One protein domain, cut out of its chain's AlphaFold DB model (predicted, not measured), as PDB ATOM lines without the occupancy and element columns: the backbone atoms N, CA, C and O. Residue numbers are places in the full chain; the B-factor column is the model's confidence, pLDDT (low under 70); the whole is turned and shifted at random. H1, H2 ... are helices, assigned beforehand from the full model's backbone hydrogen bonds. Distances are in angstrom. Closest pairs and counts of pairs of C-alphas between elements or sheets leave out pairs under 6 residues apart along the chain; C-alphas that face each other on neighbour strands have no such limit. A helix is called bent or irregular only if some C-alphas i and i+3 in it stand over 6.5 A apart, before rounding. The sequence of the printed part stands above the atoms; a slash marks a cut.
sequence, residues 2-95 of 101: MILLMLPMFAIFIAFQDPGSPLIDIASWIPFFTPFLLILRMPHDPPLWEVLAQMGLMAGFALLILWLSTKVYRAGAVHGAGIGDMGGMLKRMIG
ATOM      1  N   MET A   2     -22.863   4.737  44.708       76.88
ATOM      2  CA  MET A   2     -21.707   3.884  45.031       76.88
ATOM      3  C   MET A   2     -21.110   3.180  43.802       76.88
ATOM      4  O   MET A   2     -19.925   3.323  43.548       76.88
ATOM      5  N   ILE A   3     -21.933   2.530  42.972       80.31
ATOM      6  CA  ILE A   3     -21.445   1.782  41.796       80.31
ATOM      7  C   ILE A   3     -20.733   2.689  40.775       80.31
ATOM      8  O   ILE A   3     -19.683   2.326  40.256       80.31
ATOM      9  N   LEU A   4     -21.266   3.891  40.522       77.81
ATOM     10  CA  LEU A   4     -20.680   4.831  39.558       77.81
ATOM     11  C   LEU A   4     -19.291   5.315  40.004       77.81
ATOM     12  O   LEU A   4     -18.400   5.454  39.176       77.81
ATOM     13  N   LEU A   5     -19.109   5.535  41.311       79.06
ATOM     14  CA  LEU A   5     -17.845   5.986  41.901       79.06
ATOM     15  C   LEU A   5     -16.857   4.844  42.177       79.06
ATOM     16  O   LEU A   5     -15.682   5.102  42.417       79.06
ATOM     17  N   MET A   6     -17.304   3.589  42.119       83.62
ATOM     18  CA  MET A   6     -16.423   2.420  42.180       83.62
ATOM     19  C   MET A   6     -15.780   2.105  40.826       83.62
ATOM     20  O   MET A   6     -14.698   1.532  40.793       83.62
ATOM     21  N   LEU A   7     -16.403   2.495  39.709       79.81
ATOM     22  CA  LEU A   7     -15.881   2.207  38.370       79.81
ATOM     23  C   LEU A   7     -14.445   2.733  38.130       79.81
ATOM     24  O   LEU A   7     -13.621   1.966  37.629       79.81
ATOM     25  N   PRO A   8     -14.085   3.971  38.531       80.31
ATOM     26  CA  PRO A   8     -12.727   4.489  38.367       80.31
ATOM     27  C   PRO A   8     -11.675   3.717  39.170       80.31
ATOM     28  O   PRO A   8     -10.510   3.710  38.786       80.31
ATOM     29  N   MET A   9     -12.055   3.028  40.256       82.81
ATOM     30  CA  MET A   9     -11.105   2.208  41.020       82.81
ATOM     31  C   MET A   9     -10.566   1.042  40.192       82.81
ATOM     32  O   MET A   9      -9.397   0.692  40.323       82.81
ATOM     33  N   PHE A  10     -11.380   0.474  39.297       81.62
ATOM     34  CA  PHE A  10     -10.918  -0.575  38.390       81.62
ATOM     35  C   PHE A  10      -9.930  -0.045  37.347       81.62
ATOM     36  O   PHE A  10      -9.008  -0.758  36.958       81.62
ATOM     37  N   ALA A  11     -10.073   1.221  36.942       81.06
ATOM     38  CA  ALA A  11      -9.164   1.853  35.992       81.06
ATOM     39  C   ALA A  11      -7.745   2.028  36.552       81.06
ATOM     40  O   ALA A  11      -6.798   2.036  35.775       81.06
ATOM     41  N   ILE A  12      -7.576   2.095  37.879       82.50
ATOM     42  CA  ILE A  12      -6.249   2.145  38.512       82.50
ATOM     43  C   ILE A  12      -5.441   0.878  38.210       82.50
ATOM     44  O   ILE A  12      -4.260   0.970  37.894       82.50
ATOM     45  N   PHE A  13      -6.067  -0.301  38.259       83.94
ATOM     46  CA  PHE A  13      -5.374  -1.553  37.937       83.94
ATOM     47  C   PHE A  13      -4.909  -1.587  36.480       83.94
ATOM     48  O   PHE A  13      -3.799  -2.029  36.202       83.94
ATOM     49  N   ILE A  14      -5.737  -1.073  35.567       82.25
ATOM     50  CA  ILE A  14      -5.404  -0.969  34.143       82.25
ATOM     51  C   ILE A  14      -4.263   0.033  33.952       82.25
ATOM     52  O   ILE A  14      -3.300  -0.287  33.269       82.25
ATOM     53  N   ALA A  15      -4.316   1.183  34.628       80.19
ATOM     54  CA  ALA A  15      -3.287   2.220  34.552       80.19
ATOM     55  C   ALA A  15      -1.932   1.752  35.098       80.19
ATOM     56  O   ALA A  15      -0.893   2.152  34.590       80.19
ATOM     57  N   PHE A  16      -1.918   0.897  36.125       79.56
ATOM     58  CA  PHE A  16      -0.674   0.327  36.642       79.56
ATOM     59  C   PHE A  16      -0.042  -0.697  35.699       79.56
ATOM     60  O   PHE A  16       1.180  -0.824  35.685       79.56
ATOM     61  N   GLN A  17      -0.852  -1.451  34.954       83.69
ATOM     62  CA  GLN A  17      -0.338  -2.414  33.979       83.69
ATOM     63  C   GLN A  17       0.069  -1.739  32.670       83.69
ATOM     64  O   GLN A  17       1.106  -2.078  32.105       83.69
ATOM     65  N   ASP A  18      -0.742  -0.791  32.209       82.25
ATOM     66  CA  ASP A  18      -0.536  -0.020  30.993       82.25
ATOM     67  C   ASP A  18      -1.001   1.436  31.211       82.25
ATOM     68  O   ASP A  18      -2.183   1.760  31.032       82.25
ATOM     69  N   PRO A  19      -0.081   2.333  31.614       70.00
ATOM     70  CA  PRO A  19      -0.388   3.739  31.878       70.00
ATOM     71  C   PRO A  19      -0.902   4.503  30.653       70.00
ATOM     72  O   PRO A  19      -1.621   5.487  30.810       70.00
ATOM     73  N   GLY A  20      -0.539   4.057  29.447       78.38
ATOM     74  CA  GLY A  20      -0.951   4.646  28.171       78.38
ATOM     75  C   GLY A  20      -2.108   3.893  27.517       78.38
ATOM     76  O   GLY A  20      -2.291   3.992  26.304       78.38
ATOM     77  N   SER A  21      -2.859   3.097  28.287       84.69
ATOM     78  CA  SER A  21      -3.909   2.257  27.726       84.69
ATOM     79  C   SER A  21      -4.968   3.101  26.998       84.69
ATOM     80  O   SER A  21      -5.613   3.949  27.630       84.69
ATOM     81  N   PRO A  22      -5.276   2.801  25.718       85.38
ATOM     82  CA  PRO A  22      -6.323   3.493  24.964       85.38
ATOM     83  C   PRO A  22      -7.697   3.442  25.643       85.38
ATOM     84  O   PRO A  22      -8.558   4.289  25.409       85.38
ATOM     85  N   LEU A  23      -7.923   2.445  26.503       87.38
ATOM     86  CA  LEU A  23      -9.154   2.329  27.272       87.38
ATOM     87  C   LEU A  23      -9.303   3.466  28.292       87.38
ATOM     88  O   LEU A  23     -10.406   3.985  28.462       87.38
ATOM     89  N   ILE A  24      -8.209   3.866  28.947       87.56
ATOM     90  CA  ILE A  24      -8.191   4.984  29.902       87.56
ATOM     91  C   ILE A  24      -8.405   6.294  29.151       87.56
ATOM     92  O   ILE A  24      -9.198   7.129  29.592       87.56
ATOM     93  N   ASP A  25      -7.772   6.435  27.986       88.19
ATOM     94  CA  ASP A  25      -7.940   7.600  27.121       88.19
ATOM     95  C   ASP A  25      -9.401   7.777  26.714       88.19
ATOM     96  O   ASP A  25      -9.987   8.825  26.977       88.19
ATOM     97  N   ILE A  26     -10.038   6.741  26.166       89.06
ATOM     98  CA  ILE A  26     -11.443   6.795  25.741       89.06
ATOM     99  C   ILE A  26     -12.370   7.027  26.940       89.06
ATOM    100  O   ILE A  26     -13.260   7.877  26.881       89.06
ATOM    101  N   ALA A  27     -12.162   6.312  28.049       89.69
ATOM    102  CA  ALA A  27     -13.003   6.451  29.235       89.69
ATOM    103  C   ALA A  27     -12.895   7.847  29.871       89.69
ATOM    104  O   ALA A  27     -13.871   8.336  30.447       89.69
ATOM    105  N   SER A  28     -11.746   8.520  29.738       89.94
ATOM    106  CA  SER A  28     -11.532   9.875  30.259       89.94
ATOM    107  C   SER A  28     -12.367  10.952  29.556       89.94
ATOM    108  O   SER A  28     -12.550  12.035  30.111       89.94
ATOM    109  N   TRP A  29     -12.966  10.649  28.400       91.06
ATOM    110  CA  TRP A  29     -13.917  11.534  27.714       91.06
ATOM    111  C   TRP A  29     -15.338  11.490  28.285       91.06
ATOM    112  O   TRP A  29     -16.184  12.293  27.894       91.06
ATOM    113  N   ILE A  30     -15.625  10.579  29.218       92.19
ATOM    114  CA  ILE A  30     -16.918  10.525  29.901       92.19
ATOM    115  C   ILE A  30     -16.870  11.489  31.099       92.19
ATOM    116  O   ILE A  30     -16.127  11.204  32.039       92.19
ATOM    117  N   PRO A  31     -17.703  12.553  31.150       90.69
ATOM    118  CA  PRO A  31     -17.569  13.652  32.117       90.69
ATOM    119  C   PRO A  31     -17.490  13.220  33.589       90.69
ATOM    120  O   PRO A  31     -16.826  13.858  34.401       90.69
ATOM    121  N   PHE A  32     -18.182  12.135  33.946       88.06
ATOM    122  CA  PHE A  32     -18.188  11.587  35.304       88.06
ATOM    123  C   PHE A  32     -16.876  10.894  35.687       88.06
ATOM    124  O   PHE A  32     -16.534  10.843  36.866       88.06
ATOM    125  N   PHE A  33     -16.154  10.345  34.710       90.31
ATOM    126  CA  PHE A  33     -14.893   9.631  34.911       90.31
ATOM    127  C   PHE A  33     -13.684  10.530  34.675       90.31
ATOM    128  O   PHE A  33     -12.654  10.329  35.315       90.31
ATOM    129  N   THR A  34     -13.830  11.555  33.833       91.62
ATOM    130  CA  THR A  34     -12.815  12.568  33.529       91.62
ATOM    131  C   THR A  34     -12.014  13.048  34.749       91.62
ATOM    132  O   THR A  34     -10.793  12.927  34.689       91.62
ATOM    133  N   PRO A  35     -12.604  13.504  35.880       89.31
ATOM    134  CA  PRO A  35     -11.811  14.016  37.006       89.31
ATOM    135  C   PRO A  35     -10.932  12.956  37.680       89.31
ATOM    136  O   PRO A  35      -9.917  13.297  38.276       89.31
ATOM    137  N   PHE A  36     -11.308  11.679  37.596       89.38
ATOM    138  CA  PHE A  36     -10.543  10.580  38.184       89.38
ATOM    139  C   PHE A  36      -9.456  10.095  37.227       89.38
ATOM    140  O   PHE A  36      -8.312   9.897  37.626       89.38
ATOM    141  N   LEU A  37      -9.809   9.921  35.952       90.00
ATOM    142  CA  LEU A  37      -8.909   9.363  34.948       90.00
ATOM    143  C   LEU A  37      -7.871  10.376  34.464       90.00
ATOM    144  O   LEU A  37      -6.751   9.973  34.180       90.00
ATOM    145  N   LEU A  38      -8.173  11.681  34.441       89.62
ATOM    146  CA  LEU A  38      -7.173  12.712  34.127       89.62
ATOM    147  C   LEU A  38      -5.973  12.654  35.072       89.62
ATOM    148  O   LEU A  38      -4.842  12.784  34.621       89.62
ATOM    149  N   ILE A  39      -6.206  12.401  36.364       88.88
ATOM    150  CA  ILE A  39      -5.133  12.276  37.362       88.88
ATOM    151  C   ILE A  39      -4.221  11.093  37.020       88.88
ATOM    152  O   ILE A  39      -3.005  11.203  37.143       88.88
ATOM    153  N   LEU A  40      -4.802   9.983  36.553       86.06
ATOM    154  CA  LEU A  40      -4.050   8.802  36.123       86.06
ATOM    155  C   LEU A  40      -3.304   9.027  34.803       86.06
ATOM    156  O   LEU A  40      -2.271   8.403  34.592       86.06
ATOM    157  N   ARG A  41      -3.801   9.920  33.935       86.94
ATOM    158  CA  ARG A  41      -3.159  10.275  32.660       86.94
ATOM    159  C   ARG A  41      -2.021  11.280  32.829       86.94
ATOM    160  O   ARG A  41      -1.086  11.231  32.046       86.94
ATOM    161  N   MET A  42      -2.052  12.155  33.840       87.12
ATOM    162  CA  MET A  42      -1.036  13.206  34.051       87.12
ATOM    163  C   MET A  42       0.429  12.722  33.997       87.12
ATOM    164  O   MET A  42       1.224  13.407  33.364       87.12
ATOM    165  N   PRO A  43       0.816  11.569  34.581       86.56
ATOM    166  CA  PRO A  43       2.189  11.060  34.486       86.56
ATOM    167  C   PRO A  43       2.660  10.707  33.065       86.56
ATOM    168  O   PRO A  43       3.854  10.531  32.857       86.56
ATOM    169  N   HIS A  44       1.738  10.566  32.109       82.38
ATOM    170  CA  HIS A  44       2.024  10.308  30.697       82.38
ATOM    171  C   HIS A  44       2.096  11.613  29.870       82.38
ATOM    172  O   HIS A  44       2.211  11.565  28.649       82.38
ATOM    173  N   ASP A  45       2.005  12.784  30.507       85.56
ATOM    174  CA  ASP A  45       2.044  14.095  29.844       85.56
ATOM    175  C   ASP A  45       1.085  14.191  28.634       85.56
ATOM    176  O   ASP A  45       1.514  14.400  27.492       85.56
ATOM    177  N   PRO A  46      -0.239  14.022  28.847       88.06
ATOM    178  CA  PRO A  46      -1.212  14.132  27.774       88.06
ATOM    179  C   PRO A  46      -1.145  15.535  27.155       88.06
ATOM    180  O   PRO A  46      -0.905  16.519  27.865       88.06
ATOM    181  N   PRO A  47      -1.397  15.667  25.840       92.00
ATOM    182  CA  PRO A  47      -1.371  16.961  25.180       92.00
ATOM    183  C   PRO A  47      -2.257  17.984  25.899       92.00
ATOM    184  O   PRO A  47      -3.406  17.701  26.239       92.00
ATOM    185  N   LEU A  48      -1.756  19.211  26.070       92.19
ATOM    186  CA  LEU A  48      -2.466  20.268  26.804       92.19
ATOM    187  C   LEU A  48      -3.887  20.514  26.259       92.19
ATOM    188  O   LEU A  48      -4.813  20.801  27.016       92.19
ATOM    189  N   TRP A  49      -4.074  20.382  24.942       93.50
ATOM    190  CA  TRP A  49      -5.378  20.564  24.305       93.50
ATOM    191  C   TRP A  49      -6.398  19.500  24.732       93.50
ATOM    192  O   TRP A  49      -7.575  19.831  24.855       93.50
ATOM    193  N   GLU A  50      -5.970  18.263  25.008       92.31
ATOM    194  CA  GLU A  50      -6.859  17.209  25.507       92.31
ATOM    195  C   GLU A  50      -7.331  17.535  26.915       92.31
ATOM    196  O   GLU A  50      -8.526  17.471  27.193       92.31
ATOM    197  N   VAL A  51      -6.410  17.959  27.784       92.44
ATOM    198  CA  VAL A  51      -6.731  18.352  29.161       92.44
ATOM    199  C   VAL A  51      -7.738  19.502  29.161       92.44
ATOM    200  O   VAL A  51      -8.775  19.425  29.820       92.44
ATOM    201  N   LEU A  52      -7.488  20.545  28.366       95.12
ATOM    202  CA  LEU A  52      -8.397  21.687  28.246       95.12
ATOM    203  C   LEU A  52      -9.753  21.296  27.644       95.12
ATOM    204  O   LEU A  52     -10.789  21.761  28.124       95.12
ATOM    205  N   ALA A  53      -9.774  20.426  26.630       94.88
ATOM    206  CA  ALA A  53     -11.011  19.929  26.034       94.88
ATOM    207  C   ALA A  53     -11.838  19.119  27.040       94.88
ATOM    208  O   ALA A  53     -13.049  19.308  27.132       94.88
ATOM    209  N   GLN A  54     -11.193  18.268  27.836       95.00
ATOM    210  CA  GLN A  54     -11.829  17.465  28.876       95.00
ATOM    211  C   GLN A  54     -12.373  18.333  30.017       95.00
ATOM    212  O   GLN A  54     -13.511  18.139  30.452       95.00
ATOM    213  N   MET A  55     -11.629  19.359  30.441       93.75
ATOM    214  CA  MET A  55     -12.117  20.359  31.398       93.75
ATOM    215  C   MET A  55     -13.325  21.133  30.852       93.75
ATOM    216  O   MET A  55     -14.326  21.304  31.551       93.75
ATOM    217  N   GLY A  56     -13.261  21.569  29.592       95.69
ATOM    218  CA  GLY A  56     -14.368  22.244  28.915       95.69
ATOM    219  C   GLY A  56     -15.604  21.353  28.785       95.69
ATOM    220  O   GLY A  56     -16.719  21.804  29.038       95.69
ATOM    221  N   LEU A  57     -15.412  20.072  28.468       95.69
ATOM    222  CA  LEU A  57     -16.473  19.071  28.382       95.69
ATOM    223  C   LEU A  57     -17.151  18.847  29.737       95.69
ATOM    224  O   LEU A  57     -18.380  18.817  29.802       95.69
ATOM    225  N   MET A  58     -16.385  18.770  30.827       95.06
ATOM    226  CA  MET A  58     -16.945  18.697  32.178       95.06
ATOM    227  C   MET A  58     -17.766  19.941  32.527       95.06
ATOM    228  O   MET A  58     -18.888  19.816  33.021       95.06
ATOM    229  N   ALA A  59     -17.239  21.136  32.251       96.06
ATOM    230  CA  ALA A  59     -17.945  22.388  32.507       96.06
ATOM    231  C   ALA A  59     -19.235  22.487  31.676       96.06
ATOM    232  O   ALA A  59     -20.301  22.784  32.213       96.06
ATOM    233  N   GLY A  60     -19.166  22.168  30.382       96.94
ATOM    234  CA  GLY A  60     -20.323  22.136  29.490       96.94
ATOM    235  C   GLY A  60     -21.378  21.127  29.942       96.94
ATOM    236  O   GLY A  60     -22.567  21.444  29.961       96.94
ATOM    237  N   PHE A  61     -20.956  19.943  30.387       95.69
ATOM    238  CA  PHE A  61     -21.862  18.936  30.927       95.69
ATOM    239  C   PHE A  61     -22.523  19.393  32.235       95.69
ATOM    240  O   PHE A  61     -23.731  19.228  32.404       95.69
ATOM    241  N   ALA A  62     -21.770  20.031  33.134       94.75
ATOM    242  CA  ALA A  62     -22.319  20.610  34.356       94.75
ATOM    243  C   ALA A  62     -23.366  21.693  34.049       94.75
ATOM    244  O   ALA A  62     -24.455  21.678  34.622       94.75
ATOM    245  N   LEU A  63     -23.081  22.587  33.098       97.19
ATOM    246  CA  LEU A  63     -24.027  23.608  32.644       97.19
ATOM    247  C   LEU A  63     -25.279  22.992  32.011       97.19
ATOM    248  O   LEU A  63     -26.387  23.455  32.275       97.19
ATOM    249  N   LEU A  64     -25.124  21.925  31.225       96.50
ATOM    250  CA  LEU A  64     -26.237  21.191  30.626       96.50
ATOM    251  C   LEU A  64     -27.139  20.563  31.694       96.50
ATOM    252  O   LEU A  64     -28.361  20.709  31.625       96.50
ATOM    253  N   ILE A  65     -26.552  19.915  32.703       95.25
ATOM    254  CA  ILE A  65     -27.292  19.353  33.839       95.25
ATOM    255  C   ILE A  65     -28.017  20.472  34.594       95.25
ATOM    256  O   ILE A  65     -29.218  20.367  34.818       95.25
ATOM    257  N   LEU A  66     -27.329  21.567  34.933       96.12
ATOM    258  CA  LEU A  66     -27.922  22.709  35.639       96.12
ATOM    259  C   LEU A  66     -29.084  23.331  34.857       96.12
ATOM    260  O   LEU A  66     -30.129  23.647  35.432       96.12
ATOM    261  N   TRP A  67     -28.938  23.470  33.541       96.12
ATOM    262  CA  TRP A  67     -29.997  23.956  32.663       96.12
ATOM    263  C   TRP A  67     -31.208  23.013  32.653       96.12
ATOM    264  O   TRP A  67     -32.343  23.470  32.828       96.12
ATOM    265  N   LEU A  68     -30.986  21.699  32.527       94.25
ATOM    266  CA  LEU A  68     -32.046  20.687  32.602       94.25
ATOM    267  C   LEU A  68     -32.749  20.709  33.963       94.25
ATOM    268  O   LEU A  68     -33.979  20.759  34.017       94.25
ATOM    269  N   SER A  69     -31.989  20.736  35.056       93.00
ATOM    270  CA  SER A  69     -32.513  20.810  36.421       93.00
ATOM    271  C   SER A  69     -33.359  22.063  36.627       93.00
ATOM    272  O   SER A  69     -34.457  21.972  37.173       93.00
ATOM    273  N   THR A  70     -32.914  23.216  36.120       93.75
ATOM    274  CA  THR A  70     -33.669  24.477  36.189       93.75
ATOM    275  C   THR A  70     -34.974  24.384  35.400       93.75
ATOM    276  O   THR A  70     -36.016  24.850  35.860       93.75
ATOM    277  N   LYS A  71     -34.957  23.745  34.225       88.75
ATOM    278  CA  LYS A  71     -36.157  23.540  33.406       88.75
ATOM    279  C   LYS A  71     -37.177  22.633  34.100       88.75
ATOM    280  O   LYS A  71     -38.356  22.978  34.133       88.75
ATOM    281  N   VAL A  72     -36.730  21.519  34.685       88.38
ATOM    282  CA  VAL A  72     -37.588  20.598  35.454       88.38
ATOM    283  C   VAL A  72     -38.135  21.283  36.707       88.38
ATOM    284  O   VAL A  72     -39.333  21.206  36.968       88.38
ATOM    285  N   TYR A  73     -37.294  22.021  37.434       88.19
ATOM    286  CA  TYR A  73     -37.704  22.786  38.608       88.19
ATOM    287  C   TYR A  73     -38.776  23.828  38.263       88.19
ATOM    288  O   TYR A  73     -39.815  23.881  38.916       88.19
ATOM    289  N   ARG A  74     -38.586  24.607  37.187       85.56
ATOM    290  CA  ARG A  74     -39.590  25.578  36.719       85.56
ATOM    291  C   ARG A  74     -40.887  24.907  36.269       85.56
ATOM    292  O   ARG A  74     -41.955  25.448  36.532       85.56
ATOM    293  N   ALA A  75     -40.816  23.748  35.612       82.94
ATOM    294  CA  ALA A  75     -42.011  22.998  35.227       82.94
ATOM    295  C   ALA A  75     -42.821  22.559  36.460       82.94
ATOM    296  O   ALA A  75     -44.025  22.807  36.508       82.94
ATOM    297  N   GLY A  76     -42.158  21.993  37.474       79.50
ATOM    298  CA  GLY A  76     -42.798  21.590  38.729       79.50
ATOM    299  C   GLY A  76     -43.352  22.769  39.533       79.50
ATOM    300  O   GLY A  76     -44.488  22.717  39.992       79.50
ATOM    301  N   ALA A  77     -42.587  23.860  39.652       79.62
ATOM    302  CA  ALA A  77     -42.979  25.036  40.427       79.62
ATOM    303  C   ALA A  77     -44.145  25.824  39.803       79.62
ATOM    304  O   ALA A  77     -44.985  26.339  40.531       79.62
ATOM    305  N   VAL A  78     -44.203  25.934  38.469       71.38
ATOM    306  CA  VAL A  78     -45.201  26.774  37.776       71.38
ATOM    307  C   VAL A  78     -46.480  26.012  37.445       71.38
ATOM    308  O   VAL A  78     -47.563  26.580  37.530       71.38
ATOM    309  N   HIS A  79     -46.380  24.740  37.056       66.62
ATOM    310  CA  HIS A  79     -47.546  23.979  36.595       66.62
ATOM    311  C   HIS A  79     -48.121  23.072  37.683       66.62
ATOM    312  O   HIS A  79     -49.080  22.355  37.419       66.62
ATOM    313  N   GLY A  80     -47.521  23.053  38.883       60.91
ATOM    314  CA  GLY A  80     -47.883  22.095  39.926       60.91
ATOM    315  C   GLY A  80     -47.777  20.650  39.440       60.91
ATOM    316  O   GLY A  80     -48.462  19.786  39.978       60.91
ATOM    317  N   ALA A  81     -46.957  20.403  38.408       58.91
ATOM    318  CA  ALA A  81     -46.788  19.102  37.784       58.91
ATOM    319  C   ALA A  81     -46.095  18.181  38.788       58.91
ATOM    320  O   ALA A  81     -44.868  18.049  38.818       58.91
ATOM    321  N   GLY A  82     -46.897  17.586  39.665       59.44
ATOM    322  CA  GLY A  82     -46.465  16.526  40.549       59.44
ATOM    323  C   GLY A  82     -46.035  15.323  39.717       59.44
ATOM    324  O   GLY A  82     -46.464  15.138  38.577       59.44
ATOM    325  N   ILE A  83     -45.217  14.457  40.312       58.06
ATOM    326  CA  ILE A  83     -44.780  13.173  39.732       58.06
ATOM    327  C   ILE A  83     -45.944  12.367  39.097       58.06
ATOM    328  O   ILE A  83     -45.721  11.609  38.152       58.06
ATOM    329  N   GLY A  84     -47.189  12.574  39.550       62.56
ATOM    330  CA  GLY A  84     -48.403  11.988  38.971       62.56
ATOM    331  C   GLY A  84     -48.734  12.422  37.533       62.56
ATOM    332  O   GLY A  84     -49.132  11.574  36.733       62.56
ATOM    333  N   ASP A  85     -48.510  13.684  37.157       64.94
ATOM    334  CA  ASP A  85     -48.837  14.188  35.810       64.94
ATOM    335  C   ASP A  85     -47.829  13.715  34.759       64.94
ATOM    336  O   ASP A  85     -48.200  13.385  33.629       64.94
ATOM    337  N   MET A  86     -46.554  13.584  35.146       64.19
ATOM    338  CA  MET A  86     -45.527  12.984  34.289       64.19
ATOM    339  C   MET A  86     -45.816  11.497  34.036       64.19
ATOM    340  O   MET A  86     -45.698  11.034  32.901       64.19
ATOM    341  N   GLY A  87     -46.281  10.767  35.059       67.62
ATOM    342  CA  GLY A  87     -46.749   9.385  34.917       67.62
ATOM    343  C   GLY A  87     -47.976   9.259  34.004       67.62
ATOM    344  O   GLY A  87     -48.032   8.360  33.163       67.62
ATOM    345  N   GLY A  88     -48.931  10.189  34.106       68.75
ATOM    346  CA  GLY A  88     -50.115  10.245  33.242       68.75
ATOM    347  C   GLY A  88     -49.785  10.558  31.778       68.75
ATOM    348  O   GLY A  88     -50.337   9.934  30.868       68.75
ATOM    349  N   MET A  89     -48.846  11.474  31.538       68.75
ATOM    350  CA  MET A  89     -48.395  11.841  30.195       68.75
ATOM    351  C   MET A  89     -47.579  10.721  29.538       68.75
ATOM    352  O   MET A  89     -47.777  10.435  28.359       68.75
ATOM    353  N   LEU A  90     -46.739  10.024  30.309       73.44
ATOM    354  CA  LEU A  90     -46.008   8.843  29.853       73.44
ATOM    355  C   LEU A  90     -46.973   7.696  29.503       73.44
ATOM    356  O   LEU A  90     -46.872   7.112  28.430       73.44
ATOM    357  N   LYS A  91     -47.982   7.428  30.343       69.75
ATOM    358  CA  LYS A  91     -49.016   6.407  30.085       69.75
ATOM    359  C   LYS A  91     -49.873   6.725  28.853       69.75
ATOM    360  O   LYS A  91     -50.262   5.810  28.127       69.75
ATOM    361  N   ARG A  92     -50.130   8.013  28.591       68.56
ATOM    362  CA  ARG A  92     -50.775   8.501  27.359       68.56
ATOM    363  C   ARG A  92     -49.877   8.350  26.128       68.56
ATOM    364  O   ARG A  92     -50.380   7.936  25.090       68.56
ATOM    365  N   MET A  93     -48.575   8.624  26.244       69.06
ATOM    366  CA  MET A  93     -47.599   8.417  25.161       69.06
ATOM    367  C   MET A  93     -47.390   6.936  24.823       69.06
ATOM    368  O   MET A  93     -47.247   6.599  23.654       69.06
ATOM    369  N   ILE A  94     -47.435   6.047  25.821       78.25
ATOM    370  CA  ILE A  94     -47.312   4.588  25.639       78.25
ATOM    371  C   ILE A  94     -48.651   3.958  25.177       78.25
ATOM    372  O   ILE A  94     -48.767   2.746  25.030       78.25
ATOM    373  N   GLY A  95     -49.689   4.760  24.907       63.50
ATOM    374  CA  GLY A  95     -50.908   4.278  24.251       63.50
ATOM    375  C   GLY A  95     -51.747   3.295  25.073       63.50
ATOM    376  O   GLY A  95     -52.617   2.630  24.515       63.50
TER     377      GLY A  95
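AT A GLANCE: This is residues 2 to 95 of the 101 residues of an uncharacterized protein of Hyphomonas atlantica (UniProt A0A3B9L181). One long helix, H4, makes the base of an open U: three shorter helices, H1, H2 and H3, cluster over its first part, and H5 sticks out from near its other end on the same side, touching no helix. The printed part has 94 residues, with five named helices in the order H1 to H5 and no named strand, and its class is all helix. The whole is extended, with a radius of gyration of the C-alphas of 19.2 A and spans of 52 by 24 by 23 A.

HOW THE PARTS SIT: Begin with H1, residues 2 to 17; with residues 8 to 15 alone it touches H3, residues 34 to 44, the same way at a shallow tilt of 10 degrees, the closest C-alphas being those of Pro 8 and Phe 36, 6.5 A apart. H2, residues 22 to 27, forms a helical hairpin with H3, the closest C-alphas being those of Ile 24 and Leu 37 at 6.7 A. H3 only just touches H4, residues 48 to 79, with 3 pairs of C-alphas within 8 A, the closest being Thr 34 and Gln 54 at 6.8 A. H5, residues 83 to 93, is apart from H4. Every O i to N i+4 pair is within hydrogen-bond range in H2, H4 and H5, against 6 of 12 in H1 and 3 of 7 in H3, where 4 of 8 O i to N i+3 pairs are.

IN THESE COORDINATES: Find C-alpha 2 at (-21.707, 3.884, 45.031); H1 runs 24.9 A from there. H2 measures 8.5 A and H3 15.3 A; H3 is irregular, but only just, with C-alphas 40 and 43 6.8 A apart. H4 runs 46.3 A, and H5 15.6 A to C-alpha 93 at (-47.599, 8.417, 25.161).

THE WHOLE: The C-alphas of Pro 43 and Gly 95 are the two farthest apart, 54.5 A. The printed part has no cut and no long link. Look for pLDDT under 70 at residues 79 to 89, 91 to 93 and 95.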